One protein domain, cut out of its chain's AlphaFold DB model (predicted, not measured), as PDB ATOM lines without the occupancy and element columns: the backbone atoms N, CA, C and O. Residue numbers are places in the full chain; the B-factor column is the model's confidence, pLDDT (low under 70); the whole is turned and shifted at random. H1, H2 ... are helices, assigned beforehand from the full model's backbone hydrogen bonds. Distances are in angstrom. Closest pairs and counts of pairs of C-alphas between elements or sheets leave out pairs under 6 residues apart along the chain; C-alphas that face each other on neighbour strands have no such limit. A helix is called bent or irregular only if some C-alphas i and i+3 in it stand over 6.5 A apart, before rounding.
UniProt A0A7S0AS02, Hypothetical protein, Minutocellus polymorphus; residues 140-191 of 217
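AT A GLANCE: This is residues 140 to 191 of the 217 residues of the protein "Hypothetical protein" of Minutocellus polymorphus (UniProt A0A7S0AS02). Start at Ala 140 and you are on one long helix, H1, whose residues 140 to 161 stick out free as a shaft; after Leu 169 the backbone folds through the very short helix H2 and a loop to a small helix, H3, like a loose hook on a pole. H3 touches neither of the other helices, and H1 makes most of the length. The printed part has 52 residues with three named helices, in the order H1, H2, H3, and no named strand; the class is all helix, with 44 residues in helices. The whole is extended, with a radius of gyration of the C-alphas of 17.6 A, and its C-alphas span 53 by 21 by 20 A, a rod.

IN THESE COORDINATES: Find C-alpha 140 at (161.778, 185.023, 314.863); from there H1, residues 140 to 169, runs 42.7 A to C-alpha 169 at (172.194, 151.505, 290.514). On the way, look near residue 163, where H1 has a kink of 29 degrees. Just after it, C-alphas 164 and 167 are 6.7 A apart, and H1 is irregular, but only just. Next comes H2, residues 171 to 174, 5.4 A from first to last C-alpha. Then look for H3, residues 180 to 189, which runs 14.2 A and ends with C-alpha 189 at (168.712, 135.027, 299.230).

HOW THE PARTS SIT: Look first where H1 ends: H1 and H2 are close but not clearly touching, with 2 pairs of C-alphas within 8 A. Their closest C-alphas are those of Gly 166 and Tyr 173, 6.0 A apart. Go on to H3 and you find it apart from H1, and apart from H2 too. Residues 175 to 182, of which 180 to 182 belong to H3, stand free, and so do residues 184 to 191, of which 184 to 189 belong to H3. In the backbone of H3 every O i to N i+4 pair is within hydrogen-bond range; in H1 21 of 26 are, and H2 is too short for such a pair, but its one O i to N i+3 pair is within range.

THE WHOLE: Measure from Arg 141 to Lys 189 and you have the two C-alphas farthest apart, at 53.2 A. The printed part has no cut from residue 140 to residue 191. The links H1 to H2, of 1 residue, and H2 to H3, of 5 residues, are both tight. In the B-factor column the mean pLDDT of the printed part of this model is 80.3; residues 171, 176 and 191 are under 70.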
ATOM      1  N   ALA A 140     162.484 186.152 315.465       70.56
ATOM      2  CA  ALA A 140     161.778 185.023 314.863       70.56
ATOM      3  C   ALA A 140     161.793 185.063 313.329       70.56
ATOM      4  O   ALA A 140     161.748 184.012 312.690       70.56
ATOM      5  N   ARG A 141     161.923 186.256 312.731       70.88
ATOM      6  CA  ARG A 141     161.971 186.431 311.273       70.88
ATOM      7  C   ARG A 141     163.160 185.696 310.646       70.88
ATOM      8  O   ARG A 141     162.985 185.057 309.614       70.88
ATOM      9  N   ARG A 142     164.323 185.689 311.321       71.25
ATOM     10  CA  ARG A 142     165.513 184.912 310.909       71.25
ATOM     11  C   ARG A 142     165.275 183.402 310.984       71.25
ATOM     12  O   ARG A 142     165.684 182.657 310.102       71.25
ATOM     13  N   ARG A 143     164.582 182.937 312.026       74.75
ATOM     14  CA  ARG A 143     164.283 181.507 312.207       74.75
ATOM     15  C   ARG A 143     163.249 181.004 311.195       74.75
ATOM     16  O   ARG A 143     163.348 179.870 310.739       74.75
ATOM     17  N   MET A 144     162.285 181.848 310.827       72.44
ATOM     18  CA  MET A 144     161.299 181.542 309.789       72.44
ATOM     19  C   MET A 144     161.912 181.522 308.386       72.44
ATOM     20  O   MET A 144     161.499 180.694 307.581       72.44
ATOM     21  N   SER A 145     162.901 182.376 308.091       76.69
ATOM     22  CA  SER A 145     163.611 182.355 306.800       76.69
ATOM     23  C   SER A 145     164.613 181.205 306.678       76.69
ATOM     24  O   SER A 145     164.814 180.701 305.576       76.69
ATOM     25  N   ALA A 146     165.185 180.745 307.795       86.06
ATOM     26  CA  ALA A 146     166.116 179.617 307.801       86.06
ATOM     27  C   ALA A 146     165.455 178.302 307.349       86.06
ATOM     28  O   ALA A 146     166.088 177.491 306.687       86.06
ATOM     29  N   LEU A 147     164.168 178.076 307.650       86.50
ATOM     30  CA  LEU A 147     163.518 176.789 307.365       86.50
ATOM     31  C   LEU A 147     163.312 176.513 305.854       86.50
ATOM     32  O   LEU A 147     163.638 175.408 305.410       86.50
ATOM     33  N   PRO A 148     162.816 177.466 305.032       90.25
ATOM     34  CA  PRO A 148     162.804 177.323 303.574       90.25
ATOM     35  C   PRO A 148     164.203 177.190 302.967       90.25
ATOM     36  O   PRO A 148     164.371 176.461 301.991       90.25
ATOM     37  N   GLU A 149     165.195 177.875 303.536       90.75
ATOM     38  CA  GLU A 149     166.586 177.807 303.084       90.75
ATOM     39  C   GLU A 149     167.183 176.418 303.328       90.75
ATOM     40  O   GLU A 149     167.637 175.777 302.382       90.75
ATOM     41  N   THR A 150     167.057 175.889 304.547       90.50
ATOM     42  CA  THR A 150     167.450 174.514 304.876       90.50
ATOM     43  C   THR A 150     166.717 173.506 303.990       90.50
ATOM     44  O   THR A 150     167.332 172.575 303.480       90.50
ATOM     45  N   ARG A 151     165.419 173.698 303.711       93.75
ATOM     46  CA  ARG A 151     164.684 172.826 302.775       93.75
ATOM     47  C   ARG A 151     165.286 172.854 301.367       93.75
ATOM     48  O   ARG A 151     165.409 171.796 300.758       93.75
ATOM     49  N   ARG A 152     165.638 174.034 300.847       94.06
ATOM     50  CA  ARG A 152     166.275 174.167 299.524       94.06
ATOM     51  C   ARG A 152     167.639 173.484 299.488       94.06
ATOM     52  O   ARG A 152     167.916 172.792 298.516       94.06
ATOM     53  N   GLN A 153     168.440 173.640 300.543       94.88
ATOM     54  CA  GLN A 153     169.741 172.979 300.683       94.88
ATOM     55  C   GLN A 153     169.584 171.455 300.679       94.88
ATOM     56  O   GLN A 153     170.110 170.805 299.785       94.88
ATOM     57  N   LEU A 154     168.735 170.892 301.549       94.50
ATOM     58  CA  LEU A 154     168.490 169.442 301.565       94.50
ATOM     59  C   LEU A 154     167.950 168.908 300.230       94.50
ATOM     60  O   LEU A 154     168.277 167.792 299.841       94.50
ATOM     61  N   GLN A 155     167.110 169.667 299.519       94.12
ATOM     62  CA  GLN A 155     166.634 169.262 298.191       94.12
ATOM     63  C   GLN A 155     167.751 169.268 297.143       94.12
ATOM     64  O   GLN A 155     167.762 168.403 296.267       94.12
ATOM     65  N   ALA A 156     168.665 170.237 297.209       95.25
ATOM     66  CA  ALA A 156     169.834 170.281 296.340       95.25
ATOM     67  C   ALA A 156     170.779 169.108 296.635       95.25
ATOM     68  O   ALA A 156     171.175 168.416 295.698       95.25
ATOM     69  N   ASP A 157     171.034 168.831 297.914       94.38
ATOM     70  CA  ASP A 157     171.869 167.716 298.373       94.38
ATOM     71  C   ASP A 157     171.267 166.360 297.996       94.38
ATOM     72  O   ASP A 157     171.959 165.460 297.531       94.38
ATOM     73  N   LEU A 158     169.946 166.209 298.122       92.06
ATOM     74  CA  LEU A 158     169.257 165.002 297.676       92.06
ATOM     75  C   LEU A 158     169.410 164.811 296.161       92.06
ATOM     76  O   LEU A 158     169.674 163.705 295.700       92.06
ATOM     77  N   ARG A 159     169.260 165.880 295.368       92.25
ATOM     78  CA  ARG A 159     169.415 165.811 293.907       92.25
ATOM     79  C   ARG A 159     170.848 165.487 293.495       92.25
ATOM     80  O   ARG A 159     171.030 164.707 292.562       92.25
ATOM     81  N   SER A 160     171.849 166.073 294.152       91.62
ATOM     82  CA  SER A 160     173.256 165.773 293.869       91.62
ATOM     83  C   SER A 160     173.591 164.331 294.246       91.62
ATOM     84  O   SER A 160     174.171 163.619 293.430       91.62
ATOM     85  N   PHE A 161     173.120 163.864 295.403       92.12
ATOM     86  CA  PHE A 161     173.267 162.480 295.845       92.12
ATOM     87  C   PHE A 161     172.621 161.485 294.872       92.12
ATOM     88  O   PHE A 161     173.252 160.509 294.470       92.12
ATOM     89  N   VAL A 162     171.392 161.753 294.418       88.25
ATOM     90  CA  VAL A 162     170.714 160.923 293.408       88.25
ATOM     91  C   VAL A 162     171.474 160.932 292.083       88.25
ATOM     92  O   VAL A 162     171.584 159.893 291.443       88.25
ATOM     93  N   LYS A 163     172.046 162.067 291.670       87.88
ATOM     94  CA  LYS A 163     172.855 162.140 290.446       87.88
ATOM     95  C   LYS A 163     174.156 161.336 290.554       87.88
ATOM     96  O   LYS A 163     174.602 160.787 289.551       87.88
ATOM     97  N   GLU A 164     174.759 161.265 291.738       88.69
ATOM     98  CA  GLU A 164     175.992 160.508 291.979       88.69
ATOM     99  C   GLU A 164     175.741 158.996 292.091       88.69
ATOM    100  O   GLU A 164     176.496 158.186 291.547       88.69
ATOM    101  N   ILE A 165     174.677 158.608 292.797       86.50
ATOM    102  CA  ILE A 165     174.357 157.205 293.078       86.50
ATOM    103  C   ILE A 165     173.491 156.576 291.982       86.50
ATOM    104  O   ILE A 165     173.656 155.394 291.695       86.50
ATOM    105  N   GLY A 166     172.630 157.344 291.313       79.00
ATOM    106  CA  GLY A 166     171.745 156.871 290.242       79.00
ATOM    107  C   GLY A 166     172.456 156.037 289.166       79.00
ATOM    108  O   GLY A 166     172.018 154.918 288.903       79.00
ATOM    109  N   PRO A 167     173.602 156.484 288.616       81.38
ATOM    110  CA  PRO A 167     174.368 155.704 287.643       81.38
ATOM    111  C   PRO A 167     174.907 154.375 288.197       81.38
ATOM    112  O   PRO A 167     175.047 153.414 287.447       81.38
ATOM    113  N   LYS A 168     175.194 154.295 289.505       79.31
ATOM    114  CA  LYS A 168     175.705 153.080 290.168       79.31
ATOM    115  C   LYS A 168     174.612 152.029 290.395       79.31
ATOM    116  O   LYS A 168     174.939 150.860 290.567       79.31
ATOM    117  N   LEU A 169     173.335 152.423 290.385       74.69
ATOM    118  CA  LEU A 169     172.194 151.505 290.514       74.69
ATOM    119  C   LEU A 169     171.823 150.808 289.192       74.69
ATOM    120  O   LEU A 169     171.017 149.878 289.211       74.69
ATOM    121  N   GLY A 170     172.408 151.224 288.061       74.00
ATOM    122  CA  GLY A 170     172.223 150.570 286.764       74.00
ATOM    123  C   GLY A 170     170.748 150.443 286.377       74.00
ATOM    124  O   GLY A 170     170.004 151.420 286.393       74.00
ATOM    125  N   GLU A 171     170.304 149.229 286.046       68.94
ATOM    126  CA  GLU A 171     168.948 148.957 285.547       68.94
ATOM    127  C   GLU A 171     167.816 149.296 286.527       68.94
ATOM    128  O   GLU A 171     166.707 149.594 286.084       68.94
ATOM    129  N   ILE A 172     168.074 149.282 287.839       71.81
ATOM    130  CA  ILE A 172     167.052 149.566 288.864       71.81
ATOM    131  C   ILE A 172     166.637 151.044 288.820       71.81
ATOM    132  O   ILE A 172     165.497 151.376 289.123       71.81
ATOM    133  N   TYR A 173     167.546 151.939 288.422       71.12
ATOM    134  CA  TYR A 173     167.277 153.376 288.364       71.12
ATOM    135  C   TYR A 173     166.508 153.799 287.100       71.12
ATOM    136  O   TYR A 173     165.772 154.783 287.127       71.12
ATOM    137  N   TYR A 174     166.670 153.072 285.990       74.31
ATOM    138  CA  TYR A 174     166.064 153.421 284.696       74.31
ATOM    139  C   TYR A 174     164.758 152.669 284.396       74.31
ATOM    140  O   TYR A 174     164.023 153.078 283.495       74.31
ATOM    141  N   LYS A 175     164.444 151.590 285.130       75.50
ATOM    142  CA  LYS A 175     163.158 150.883 285.014       75.50
ATOM    143  C   LYS A 175     162.044 151.697 285.681       75.50
ATOM    144  O   LYS A 175     162.177 152.133 286.819       75.50
ATOM    145  N   LYS A 176     160.955 151.921 284.939       68.31
ATOM    146  CA  LYS A 176     159.802 152.730 285.373       68.31
ATOM    147  C   LYS A 176     158.935 152.002 286.406       68.31
ATOM    148  O   LYS A 176     158.462 152.640 287.339       68.31
ATOM    149  N   ASP A 177     158.800 150.689 286.251       70.19
ATOM    150  CA  ASP A 177     158.065 149.813 287.157       70.19
ATOM    151  C   ASP A 177     159.070 148.880 287.839       70.19
ATOM    152  O   ASP A 177     159.863 148.200 287.179       70.19
ATOM    153  N   ILE A 178     159.111 148.937 289.169       70.81
ATOM    154  CA  ILE A 178     160.092 148.239 290.000       70.81
ATOM    155  C   ILE A 178     159.328 147.309 290.941       70.81
ATOM    156  O   ILE A 178     158.662 147.776 291.866       70.81
ATOM    157  N   ASP A 179     159.481 146.000 290.743       77.00
ATOM    158  CA  ASP A 179     158.934 144.984 291.645       77.00
ATOM    159  C   ASP A 179     159.812 144.848 292.894       77.00
ATOM    160  O   ASP A 179     160.726 144.021 292.991       77.00
ATOM    161  N   TRP A 180     159.534 145.695 293.885       72.88
ATOM    162  CA  TRP A 180     160.272 145.742 295.150       72.88
ATOM    163  C   TRP A 180     160.248 144.420 295.922       72.88
ATOM    164  O   TRP A 180     161.205 144.123 296.639       72.88
ATOM    165  N   GLU A 181     159.195 143.614 295.773       75.31
ATOM    166  CA  GLU A 181     159.090 142.313 296.439       75.31
ATOM    167  C   GLU A 181     160.147 141.324 295.945       75.31
ATOM    168  O   GLU A 181     160.813 140.683 296.763       75.31
ATOM    169  N   GLN A 182     160.361 141.254 294.628       73.56
ATOM    170  CA  GLN A 182     161.350 140.359 294.024       73.56
ATOM    171  C   GLN A 182     162.771 140.794 294.390       73.56
ATOM    172  O   GLN A 182     163.570 139.977 294.846       73.56
ATOM    173  N   ILE A 183     163.059 142.097 294.326       73.75
ATOM    174  CA  ILE A 183     164.370 142.654 294.698       73.75
ATOM    175  C   ILE A 183     164.692 142.375 296.171       73.75
ATOM    176  O   ILE A 183     165.809 141.982 296.512       73.75
ATOM    177  N   GLN A 184     163.715 142.538 297.066       77.06
ATOM    178  CA  GLN A 184     163.896 142.222 298.483       77.06
ATOM    179  C   GLN A 184     163.996 140.715 298.740       77.06
ATOM    180  O   GLN A 184     164.657 140.305 299.697       77.06
ATOM    181  N   ALA A 185     163.323 139.878 297.950       74.81
ATOM    182  CA  ALA A 185     163.450 138.426 298.034       74.81
ATOM    183  C   ALA A 185     164.843 137.962 297.583       74.81
ATOM    184  O   ALA A 185     165.471 137.155 298.269       74.81
ATOM    185  N   ASP A 186     165.375 138.524 296.500       74.88
ATOM    186  CA  ASP A 186     166.703 138.185 295.986       74.88
ATOM    187  C   ASP A 186     167.822 138.722 296.884       74.88
ATOM    188  O   ASP A 186     168.757 137.989 297.208       74.88
ATOM    189  N   ALA A 187     167.686 139.938 297.421       72.12
ATOM    190  CA  ALA A 187     168.610 140.467 298.427       72.12
ATOM    191  C   ALA A 187     168.612 139.641 299.734       72.12
ATOM    192  O   ALA A 187     169.650 139.520 300.392       72.12
ATOM    193  N   ARG A 188     167.469 139.029 300.095       72.62
ATOM    194  CA  ARG A 188     167.367 138.064 301.206       72.62
ATOM    195  C   ARG A 188     168.089 136.753 300.895       72.62
ATOM    196  O   ARG A 188     168.814 136.264 301.757       72.62
ATOM    197  N   LYS A 189     167.958 136.218 299.675       72.06
ATOM    198  CA  LYS A 189     168.712 135.027 299.230       72.06
ATOM    199  C   LYS A 189     170.225 135.268 299.239       72.06
ATOM    200  O   LYS A 189     170.982 134.369 299.583       72.06
ATOM    201  N   LEU A 190     170.655 136.490 298.919       74.19
ATOM    202  CA  LEU A 190     172.053 136.938 298.962       74.19
ATOM    203  C   LEU A 190     172.584 137.221 300.384       74.19
ATOM    204  O   LEU A 190     173.748 137.587 300.529       74.19
ATOM    205  N   GLY A 191     171.762 137.072 301.432       64.94
ATOM    206  CA  GLY A 191     172.180 137.225 302.832       64.94
ATOM    207  C   GLY A 191     172.497 138.662 303.266       64.94
ATOM    208  O   GLY A 191     173.078 138.866 304.328       64.94
TER     209      GLY A 191